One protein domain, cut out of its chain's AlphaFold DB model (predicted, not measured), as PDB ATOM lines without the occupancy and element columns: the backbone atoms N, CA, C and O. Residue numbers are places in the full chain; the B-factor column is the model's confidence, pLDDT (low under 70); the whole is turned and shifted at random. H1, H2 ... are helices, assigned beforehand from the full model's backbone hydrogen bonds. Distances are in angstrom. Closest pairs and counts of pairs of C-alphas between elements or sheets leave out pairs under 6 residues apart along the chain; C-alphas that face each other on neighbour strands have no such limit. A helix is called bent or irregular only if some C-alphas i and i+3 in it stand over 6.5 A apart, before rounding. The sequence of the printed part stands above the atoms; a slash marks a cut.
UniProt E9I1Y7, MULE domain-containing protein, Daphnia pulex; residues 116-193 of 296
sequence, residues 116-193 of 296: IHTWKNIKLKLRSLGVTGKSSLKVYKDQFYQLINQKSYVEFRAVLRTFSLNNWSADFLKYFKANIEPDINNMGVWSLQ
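Overview. This is residues 116 to 193 of the 296 residues of the protein "MULE domain-containing protein" of Daphnia pulex (UniProt E9I1Y7). Four helices, H1 to H4, stand in a ring round the longest axis as a somewhat splayed bundle, each running roughly back along the one before. Two short helices, H5 and H6, lie at the end of this bundle where H2 and H4 finish and H3 begins. The printed part has 78 residues, with six named helices in the order H1 to H6 and no named strand; its class is all helix. The whole is compact, with a radius of gyration of the C-alphas of 12.0 A, and spans 35 by 25 by 22 A.

Arrangement. Start with H1, residues 116 to 128, and H2, residues 134 to 148: this helical hairpin touches, closest at the C-alphas of Lys 123 and Leu 137, 7.1 A apart, at a steep tilt of 44 degrees, opposite ways. H2 makes a second helical hairpin with H3, residues 153 to 166; H2 touches it with residues 143 to 148 alone, closest at the C-alphas of Leu 147 and Phe 156, 5.7 A apart, at a shallow tilt of 27 degrees. Next look at H4, residues 170 to 179: it is close to H3 but not clearly touching, with the closest C-alphas, those of Ser 164 and Leu 173, 6.4 A apart. H1 only just touches H4, with 3 pairs of C-alphas within 8 A and with its residues 122 to 126 alone; the closest are those of Leu 126 and Phe 172, 7.1 A apart. Their tilt of 34 degrees is shallow, only just short of steep, and they run opposite ways. H1 and H3 are apart, and so are H2 and H4. H5, residues 181 to 186, meets H4 only through their link, and only just touches H6, residues 189 to 193, only at the corner, with 3 pairs of C-alphas within 8 A; the closest, those of Asn 185 and Ser 191, are 5.5 A apart. In H1, H2, H3, H4 and H6 every O i to N i+4 pair is within hydrogen-bond range; in H5 it is 0 of 2, with 2 of 3 O i to N i+3 pairs within range.

Along the chain. Find C-alpha 116 at (175.539, 157.143, 169.559); from there H1 runs 18.6 A to C-alpha 128. H2 covers 21.3 A, H3 20.1 A and H4 14.3 A, ending at C-alpha 179, (178.463, 170.165, 163.461). H5 is irregular: C-alphas 182 and 185 are 7.7 A apart. H6 ends at C-alpha 193, (168.573, 166.679, 183.814).

Size, cuts and confidence. The two C-alphas farthest apart, those of Gly 130 and Gln 193, are 35.8 A apart. The printed part has no cut, and its five links are tight. The mean pLDDT of the printed part is 95.1, and no printed residue is under 70.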
ATOM      1  N   ILE A 116     174.916 158.284 170.253       86.88
ATOM      2  CA  ILE A 116     175.539 157.143 169.559       86.88
ATOM      3  C   ILE A 116     175.676 157.420 168.062       86.88
ATOM      4  O   ILE A 116     176.729 157.143 167.478       86.88
ATOM      5  N   HIS A 117     174.653 158.018 167.452       86.31
ATOM      6  CA  HIS A 117     174.713 158.473 166.067       86.31
ATOM      7  C   HIS A 117     175.672 159.660 165.916       86.31
ATOM      8  O   HIS A 117     176.505 159.659 165.007       86.31
ATOM      9  N   THR A 118     175.692 160.586 166.878       91.69
ATOM     10  CA  THR A 118     176.703 161.654 166.935       91.69
ATOM     11  C   THR A 118     178.121 161.088 166.966       91.69
ATOM     12  O   THR A 118     178.971 161.490 166.170       91.69
ATOM     13  N   TRP A 119     178.385 160.091 167.820       93.62
ATOM     14  CA  TRP A 119     179.686 159.426 167.875       93.62
ATOM     15  C   TRP A 119     180.033 158.718 166.559       93.62
ATOM     16  O   TRP A 119     181.184 158.764 166.118       93.62
ATOM     17  N   LYS A 120     179.062 158.090 165.885       91.75
ATOM     18  CA  LYS A 120     179.268 157.493 164.555       91.75
ATOM     19  C   LYS A 120     179.734 158.546 163.543       91.75
ATOM     20  O   LYS A 120     180.707 158.290 162.831       91.75
ATOM     21  N   ASN A 121     179.117 159.727 163.531       92.62
ATOM     22  CA  ASN A 121     179.493 160.833 162.646       92.62
ATOM     23  C   ASN A 121     180.883 161.390 162.988       92.62
ATOM     24  O   ASN A 121     181.731 161.524 162.106       92.62
ATOM     25  N   ILE A 122     181.167 161.604 164.279       96.06
ATOM     26  CA  ILE A 122     182.503 161.978 164.774       96.06
ATOM     27  C   ILE A 122     183.554 160.961 164.308       96.06
ATOM     28  O   ILE A 122     184.583 161.341 163.757       96.06
ATOM     29  N   LYS A 123     183.285 159.662 164.460       96.62
ATOM     30  CA  LYS A 123     184.188 158.582 164.047       96.62
ATOM     31  C   LYS A 123     184.436 158.571 162.536       96.62
ATOM     32  O   LYS A 123     185.569 158.331 162.120       96.62
ATOM     33  N   LEU A 124     183.411 158.806 161.714       96.00
ATOM     34  CA  LEU A 124     183.563 158.927 160.258       96.00
ATOM     35  C   LEU A 124     184.445 160.123 159.895       96.00
ATOM     36  O   LEU A 124     185.371 159.972 159.097       96.00
ATOM     37  N   LYS A 125     184.228 161.275 160.538       97.75
ATOM     38  CA  LYS A 125     185.069 162.454 160.324       97.75
ATOM     39  C   LYS A 125     186.515 162.225 160.757       97.75
ATOM     40  O   LYS A 125     187.434 162.566 160.024       97.75
ATOM     41  N   LEU A 126     186.739 161.626 161.923       97.94
ATOM     42  CA  LEU A 126     188.085 161.310 162.408       97.94
ATOM     43  C   LEU A 126     188.845 160.426 161.415       97.94
ATOM     44  O   LEU A 126     189.995 160.712 161.091       97.94
ATOM     45  N   ARG A 127     188.176 159.414 160.849       97.31
ATOM     46  CA  ARG A 127     188.754 158.575 159.790       97.31
ATOM     47  C   ARG A 127     189.104 159.374 158.538       97.31
ATOM     48  O   ARG A 127     190.174 159.151 157.986       97.31
ATOM     49  N   SER A 128     188.254 160.316 158.116       97.56
ATOM     50  CA  SER A 128     188.560 161.183 156.967       97.56
ATOM     51  C   SER A 128     189.749 162.116 157.227       97.56
ATOM     52  O   SER A 128     190.345 162.614 156.284       97.56
ATOM     53  N   LEU A 129     190.074 162.379 158.496       97.31
ATOM     54  CA  LEU A 129     191.246 163.149 158.929       97.31
ATOM     55  C   LEU A 129     192.477 162.256 159.189       97.31
ATOM     56  O   LEU A 129     193.447 162.708 159.787       97.31
ATOM     57  N   GLY A 130     192.437 160.977 158.798       96.75
ATOM     58  CA  GLY A 130     193.544 160.031 158.974       96.75
ATOM     59  C   GLY A 130     193.603 159.341 160.343       96.75
ATOM     60  O   GLY A 130     194.464 158.491 160.565       96.75
ATOM     61  N   VAL A 131     192.675 159.623 161.264       96.31
ATOM     62  CA  VAL A 131     192.616 158.968 162.582       96.31
ATOM     63  C   VAL A 131     191.866 157.638 162.464       96.31
ATOM     64  O   VAL A 131     190.644 157.562 162.604       96.31
ATOM     65  N   THR A 132     192.601 156.559 162.195       94.56
ATOM     66  CA  THR A 132     192.032 155.213 161.971       94.56
ATOM     67  C   THR A 132     192.362 154.207 163.079       94.56
ATOM     68  O   THR A 132     191.641 153.217 163.241       94.56
ATOM     69  N   GLY A 133     193.403 154.469 163.878       96.06
ATOM     70  CA  GLY A 133     193.859 153.592 164.958       96.06
ATOM     71  C   GLY A 133     192.808 153.385 166.052       96.06
ATOM     72  O   GLY A 133     192.180 154.338 166.517       96.06
ATOM     73  N   LYS A 134     192.621 152.133 166.499       95.31
ATOM     74  CA  LYS A 134     191.627 151.780 167.534       95.31
ATOM     75  C   LYS A 134     191.854 152.536 168.849       95.31
ATOM     76  O   LYS A 134     190.887 153.016 169.434       95.31
ATOM     77  N   SER A 135     193.106 152.656 169.293       95.81
ATOM     78  CA  SER A 135     193.487 153.391 170.507       95.81
ATOM     79  C   SER A 135     193.170 154.881 170.387       95.81
ATOM     80  O   SER A 135     192.492 155.430 171.249       95.81
ATOM     81  N   SER A 136     193.560 155.516 169.280       94.88
ATOM     82  CA  SER A 136     193.259 156.925 169.011       94.88
ATOM     83  C   SER A 136     191.751 157.176 168.959       94.88
ATOM     84  O   SER A 136     191.251 158.070 169.632       94.88
ATOM     85  N   LEU A 137     190.994 156.345 168.234       96.50
ATOM     86  CA  LEU A 137     189.534 156.450 168.185       96.50
ATOM     87  C   LEU A 137     188.888 156.264 169.564       96.50
ATOM     88  O   LEU A 137     187.879 156.906 169.841       96.50
ATOM     89  N   LYS A 138     189.454 155.417 170.432       96.44
ATOM     90  CA  LYS A 138     188.987 155.274 171.814       96.44
ATOM     91  C   LYS A 138     189.199 156.566 172.609       96.44
ATOM     92  O   LYS A 138     188.269 156.989 173.277       96.44
ATOM     93  N   VAL A 139     190.353 157.224 172.479       96.38
ATOM     94  CA  VAL A 139     190.626 158.509 173.155       96.38
ATOM     95  C   VAL A 139     189.582 159.563 172.780       96.38
ATOM     96  O   VAL A 139     188.969 160.156 173.662       96.38
ATOM     97  N   TYR A 140     189.307 159.746 171.485       97.56
ATOM     98  CA  TYR A 140     188.271 160.687 171.041       97.56
ATOM     99  C   TYR A 140     186.870 160.292 171.521       97.56
ATOM    100  O   TYR A 140     186.061 161.167 171.829       97.56
ATOM    101  N   LYS A 141     186.577 158.986 171.598       96.06
ATOM    102  CA  LYS A 141     185.313 158.486 172.150       96.06
ATOM    103  C   LYS A 141     185.180 158.908 173.605       96.06
ATOM    104  O   LYS A 141     184.209 159.564 173.955       96.06
ATOM    105  N   ASP A 142     186.164 158.563 174.424       96.12
ATOM    106  CA  ASP A 142     186.151 158.832 175.860       96.12
ATOM    107  C   ASP A 142     186.037 160.342 176.126       96.12
ATOM    108  O   ASP A 142     185.230 160.759 176.949       96.12
ATOM    109  N   GLN A 143     186.742 161.171 175.350       97.00
ATOM    110  CA  GLN A 143     186.643 162.632 175.417       97.00
ATOM    111  C   GLN A 143     185.254 163.156 175.031       97.00
ATOM    112  O   GLN A 143     184.718 164.029 175.711       97.00
ATOM    113  N   PHE A 144     184.639 162.630 173.967       96.06
ATOM    114  CA  PHE A 144     183.273 163.001 173.587       96.06
ATOM    115  C   PHE A 144     182.265 162.658 174.692       96.06
ATOM    116  O   PHE A 144     181.462 163.506 175.077       96.06
ATOM    117  N   TYR A 145     182.339 161.443 175.242       94.75
ATOM    118  CA  TYR A 145     181.464 161.028 176.338       94.75
ATOM    119  C   TYR A 145     181.729 161.823 177.620       94.75
ATOM    120  O   TYR A 145     180.786 162.177 178.322       94.75
ATOM    121  N   GLN A 146     182.985 162.184 177.893       95.31
ATOM    122  CA  GLN A 146     183.319 163.083 178.993       95.31
ATOM    123  C   GLN A 146     182.658 164.451 178.804       95.31
ATOM    124  O   GLN A 146     182.066 164.955 179.753       95.31
ATOM    125  N   LEU A 147     182.695 165.034 177.601       96.06
ATOM    126  CA  LEU A 147     182.074 166.336 177.330       96.06
ATOM    127  C   LEU A 147     180.573 166.345 177.609       96.06
ATOM    128  O   LEU A 147     180.097 167.254 178.278       96.06
ATOM    129  N   ILE A 148     179.830 165.348 177.124       94.62
ATOM    130  CA  ILE A 148     178.369 165.315 177.297       94.62
ATOM    131  C   ILE A 148     177.941 164.933 178.723       94.62
ATOM    132  O   ILE A 148     176.790 165.153 179.081       94.62
ATOM    133  N   ASN A 149     178.847 164.400 179.545       93.38
ATOM    134  CA  ASN A 149     178.567 163.962 180.916       93.38
ATOM    135  C   ASN A 149     178.958 164.996 181.990       93.38
ATOM    136  O   ASN A 149     179.026 164.662 183.173       93.38
ATOM    137  N   GLN A 150     179.269 166.237 181.599       95.00
ATOM    138  CA  GLN A 150     179.578 167.311 182.549       95.00
ATOM    139  C   GLN A 150     178.334 167.749 183.333       95.00
ATOM    140  O   GLN A 150     177.209 167.633 182.841       95.00
ATOM    141  N   LYS A 151     178.529 168.273 184.553       92.62
ATOM    142  CA  LYS A 151     177.415 168.653 185.441       92.62
ATOM    143  C   LYS A 151     176.809 170.003 185.082       92.62
ATOM    144  O   LYS A 151     175.684 170.295 185.470       92.62
ATOM    145  N   SER A 152     177.546 170.837 184.351       95.44
ATOM    146  CA  SER A 152     177.079 172.147 183.908       95.44
ATOM    147  C   SER A 152     177.646 172.525 182.545       95.44
ATOM    148  O   SER A 152     178.686 172.021 182.112       95.44
ATOM    149  N   TYR A 153     176.996 173.489 181.888       95.75
ATOM    150  CA  TYR A 153     177.509 174.070 180.649       95.75
ATOM    151  C   TYR A 153     178.886 174.728 180.848       95.75
ATOM    152  O   TYR A 153     179.745 174.646 179.976       95.75
ATOM    153  N   VAL A 154     179.135 175.340 182.013       97.19
ATOM    154  CA  VAL A 154     180.432 175.962 182.338       97.19
ATOM    155  C   VAL A 154     181.541 174.911 182.408       97.19
ATOM    156  O   VAL A 154     182.597 175.096 181.804       97.19
ATOM    157  N   GLU A 155     181.287 173.783 183.076       97.25
ATOM    158  CA  GLU A 155     182.216 172.648 183.114       97.25
ATOM    159  C   GLU A 155     182.459 172.071 181.715       97.25
ATOM    160  O   GLU A 155     183.610 171.866 181.328       97.25
ATOM    161  N   PHE A 156     181.402 171.904 180.909       97.19
ATOM    162  CA  PHE A 156     181.522 171.526 179.497       97.19
ATOM    163  C   PHE A 156     182.474 172.454 178.732       97.19
ATOM    164  O   PHE A 156     183.395 171.972 178.071       97.19
ATOM    165  N   ARG A 157     182.315 173.778 178.855       97.62
ATOM    166  CA  ARG A 157     183.196 174.752 178.188       97.62
ATOM    167  C   ARG A 157     184.642 174.647 178.663       97.62
ATOM    168  O   ARG A 157     185.550 174.761 177.838       97.62
ATOM    169  N   ALA A 158     184.865 174.431 179.958       97.56
ATOM    170  CA  ALA A 158     186.201 174.269 180.521       97.56
ATOM    171  C   ALA A 158     186.895 173.009 179.973       97.56
ATOM    172  O   ALA A 158     188.025 173.089 179.490       97.56
ATOM    173  N   VAL A 159     186.198 171.867 179.961       97.38
ATOM    174  CA  VAL A 159     186.720 170.601 179.420       97.38
ATOM    175  C   VAL A 159     186.946 170.692 177.909       97.38
ATOM    176  O   VAL A 159     188.003 170.287 177.421       97.38
ATOM    177  N   LEU A 160     186.010 171.295 177.165       97.44
ATOM    178  CA  LEU A 160     186.155 171.531 175.727       97.44
ATOM    179  C   LEU A 160     187.400 172.365 175.426       97.44
ATOM    180  O   LEU A 160     188.151 172.033 174.511       97.44
ATOM    181  N   ARG A 161     187.654 173.419 176.213       97.00
ATOM    182  CA  ARG A 161     188.854 174.248 176.062       97.00
ATOM    183  C   ARG A 161     190.121 173.413 176.240       97.00
ATOM    184  O   ARG A 161     191.001 173.487 175.385       97.00
ATOM    185  N   THR A 162     190.191 172.583 177.277       97.19
ATOM    186  CA  THR A 162     191.331 171.687 177.520       97.19
ATOM    187  C   THR A 162     191.581 170.747 176.339       97.19
ATOM    188  O   THR A 162     192.706 170.683 175.844       97.19
ATOM    189  N   PHE A 163     190.545 170.073 175.830       96.75
ATOM    190  CA  PHE A 163     190.699 169.167 174.684       96.75
ATOM    191  C   PHE A 163     191.073 169.898 173.398       96.75
ATOM    192  O   PHE A 163     191.930 169.428 172.649       96.75
ATOM    193  N   SER A 164     190.488 171.076 173.173       95.62
ATOM    194  CA  SER A 164     190.770 171.895 171.996       95.62
ATOM    195  C   SER A 164     192.218 172.392 171.928       95.62
ATOM    196  O   SER A 164     192.723 172.590 170.830       95.62
ATOM    197  N   LEU A 165     192.876 172.581 173.079       94.12
ATOM    198  CA  LEU A 165     194.258 173.064 173.158       94.12
ATOM    199  C   LEU A 165     195.283 171.927 173.136       94.12
ATOM    200  O   LEU A 165     196.344 172.082 172.541       94.12
ATOM    201  N   ASN A 166     194.975 170.802 173.786       93.44
ATOM    202  CA  ASN A 166     195.983 169.785 174.098       93.44
ATOM    203  C   ASN A 166     195.814 168.473 173.326       93.44
ATOM    204  O   ASN A 166     196.747 167.675 173.274       93.44
ATOM    205  N   ASN A 167     194.625 168.189 172.786       92.38
ATOM    206  CA  ASN A 167     194.291 166.844 172.312       92.38
ATOM    207  C   ASN A 167     193.778 166.794 170.874       92.38
ATOM    208  O   ASN A 167     193.930 165.762 170.217       92.38
ATOM    209  N   TRP A 168     193.125 167.851 170.397       96.50
ATOM    210  CA  TRP A 168     192.424 167.842 169.116       96.50
ATOM    211  C   TRP A 168     193.198 168.579 168.033       96.50
ATOM    212  O   TRP A 168     193.769 169.641 168.267       96.50
ATOM    213  N   SER A 169     193.164 168.041 166.813       96.12
ATOM    214  CA  SER A 169     193.659 168.772 165.649       96.12
ATOM    215  C   SER A 169     192.760 169.971 165.333       96.12
ATOM    216  O   SER A 169     191.554 169.957 165.610       96.12
ATOM    217  N   ALA A 170     193.329 170.993 164.689       96.88
ATOM    218  CA  ALA A 170     192.582 172.174 164.258       96.88
ATOM    219  C   ALA A 170     191.397 171.812 163.340       96.88
ATOM    220  O   ALA A 170     190.301 172.353 163.498       96.88
ATOM    221  N   ASP A 171     191.581 170.844 162.437       97.69
ATOM    222  CA  ASP A 171     190.527 170.379 161.529       97.69
ATOM    223  C   ASP A 171     189.389 169.665 162.258       97.69
ATOM    224  O   ASP A 171     188.213 169.861 161.930       97.69
ATOM    225  N   PHE A 172     189.715 168.848 163.264       98.00
ATOM    226  CA  PHE A 172     188.692 168.202 164.076       98.00
ATOM    227  C   PHE A 172     187.931 169.228 164.918       98.00
ATOM    228  O   PHE A 172     186.702 169.191 164.954       98.00
ATOM    229  N   LEU A 173     188.633 170.184 165.529       97.75
ATOM    230  CA  LEU A 173     188.010 171.263 166.292       97.75
ATOM    231  C   LEU A 173     187.059 172.097 165.423       97.75
ATOM    232  O   LEU A 173     185.943 172.393 165.848       97.75
ATOM    233  N   LYS A 174     187.472 172.439 164.195       97.94
ATOM    234  CA  LYS A 174     186.626 173.145 163.224       97.94
ATOM    235  C   LYS A 174     185.355 172.353 162.918       97.94
ATOM    236  O   LYS A 174     184.266 172.922 162.924       97.94
ATOM    237  N   TYR A 175     185.479 171.046 162.689       97.81
ATOM    238  CA  TYR A 175     184.321 170.177 162.490       97.81
ATOM    239  C   TYR A 175     183.407 170.134 163.719       97.81
ATOM    240  O   TYR A 175     182.199 170.310 163.572       97.81
ATOM    241  N   PHE A 176     183.968 169.930 164.913       97.38
ATOM    242  CA  PHE A 176     183.206 169.814 166.154       97.38
ATOM    243  C   PHE A 176     182.382 171.079 166.420       97.38
ATOM    244  O   PHE A 176     181.175 170.991 166.640       97.38
ATOM    245  N   LYS A 177     183.011 172.255 166.302       96.81
ATOM    246  CA  LYS A 177     182.358 173.562 166.472       96.81
ATOM    247  C   LYS A 177     181.209 173.801 165.497       96.81
ATOM    248  O   LYS A 177     180.243 174.457 165.855       96.81
ATOM    249  N   ALA A 178     181.327 173.299 164.270       96.31
ATOM    250  CA  ALA A 178     180.333 173.533 163.229       96.31
ATOM    251  C   ALA A 178     179.179 172.517 163.235       96.31
ATOM    252  O   ALA A 178     178.088 172.864 162.805       96.31
ATOM    253  N   ASN A 179     179.409 171.275 163.682       94.06
ATOM    254  CA  ASN A 179     178.463 170.165 163.461       94.06
ATOM    255  C   ASN A 179     177.965 169.482 164.746       94.06
ATOM    256  O   ASN A 179     177.063 168.646 164.679       94.06
ATOM    257  N   ILE A 180     178.606 169.743 165.891       94.69
ATOM    258  CA  ILE A 180     178.308 169.058 167.160       94.69
ATOM    259  C   ILE A 180     178.015 170.058 168.276       94.69
ATOM    260  O   ILE A 180     177.037 169.902 168.997       94.69
ATOM    261  N   GLU A 181     178.858 171.081 168.430       94.69
ATOM    262  CA  GLU A 181     178.706 172.093 169.480       94.69
ATOM    263  C   GLU A 181     177.361 172.845 169.446       94.69
ATOM    264  O   GLU A 181     176.812 173.042 170.531       94.69
ATOM    265  N   PRO A 182     176.790 173.222 168.281       93.12
ATOM    266  CA  PRO A 182     175.505 173.926 168.238       93.12
ATOM    267  C   PRO A 182     174.370 173.145 168.912       93.12
ATOM    268  O   PRO A 182     173.541 173.733 169.604       93.12
ATOM    269  N   ASP A 183     174.402 171.816 168.803       90.81
ATOM    270  CA  ASP A 183     173.363 170.919 169.316       90.81
ATOM    271  C   ASP A 183     173.746 170.279 170.656       90.81
ATOM    272  O   ASP A 183     173.093 169.345 171.123       90.81
ATOM    273  N   ILE A 184     174.820 170.736 171.309       92.44
ATOM    274  CA  ILE A 184     175.347 170.048 172.493       92.44
ATOM    275  C   ILE A 184     174.350 170.035 173.657       92.44
ATOM    276  O   ILE A 184     174.282 169.060 174.404       92.44
ATOM    277  N   ASN A 185     173.511 171.067 173.776       92.81
ATOM    278  CA  ASN A 185     172.445 171.117 174.778       92.81
ATOM    279  C   ASN A 185     171.333 170.086 174.519       92.81
ATOM    280  O   ASN A 185     170.580 169.778 175.439       92.81
ATOM    281  N   ASN A 186     171.261 169.504 173.321       90.88
ATOM    282  CA  ASN A 186     170.338 168.416 173.005       90.88
ATOM    283  C   ASN A 186     170.909 167.041 173.403       90.88
ATOM    284  O   ASN A 186     170.217 166.040 173.252       90.88
ATOM    285  N   MET A 187     172.152 166.956 173.900       91.12
ATOM    286  CA  MET A 187     172.809 165.701 174.319       91.12
ATOM    287  C   MET A 187     173.396 165.748 175.729       91.12
ATOM    288  O   MET A 187     173.553 164.708 176.367       91.12
ATOM    289  N   GLY A 188     173.800 166.935 176.178       92.88
ATOM    290  CA  GLY A 188     174.484 167.137 177.441       92.88
ATOM    291  C   GLY A 188     173.598 166.790 178.628       92.88
ATOM    292  O   GLY A 188     172.493 167.320 178.751       92.88
ATOM    293  N   VAL A 189     174.107 165.956 179.535       91.25
ATOM    294  CA  VAL A 189     173.401 165.534 180.753       91.25
ATOM    295  C   VAL A 189     172.913 166.749 181.546       91.25
ATOM    296  O   VAL A 189     171.752 166.780 181.933       91.25
ATOM    297  N   TRP A 190     173.727 167.803 181.689       93.44
ATOM    298  CA  TRP A 190     173.333 169.046 182.375       93.44
ATOM    299  C   TRP A 190     172.049 169.689 181.828       93.44
ATOM    300  O   TRP A 190     171.301 170.316 182.569       93.44
ATOM    301  N   SER A 191     171.803 169.573 180.522       92.88
ATOM    302  CA  SER A 191     170.635 170.159 179.861       92.88
ATOM    303  C   SER A 191     169.427 169.226 179.941       92.88
ATOM    304  O   SER A 191     168.289 169.686 180.056       92.88
ATOM    305  N   LEU A 192     169.675 167.912 179.918       90.62
ATOM    306  CA  LEU A 192     168.636 166.885 179.942       90.62
ATOM    307  C   LEU A 192     168.175 166.509 181.366       90.62
ATOM    308  O   LEU A 192     167.092 165.949 181.530       90.62
ATOM    309  N   GLN A 193     168.922 166.892 182.403       89.00
ATOM    310  CA  GLN A 193     168.573 166.679 183.814       89.00
ATOM    311  C   GLN A 193     167.199 167.230 184.201       89.00
ATOM    312  O   GLN A 193     166.483 166.595 184.973       89.00
TER     313      GLN A 193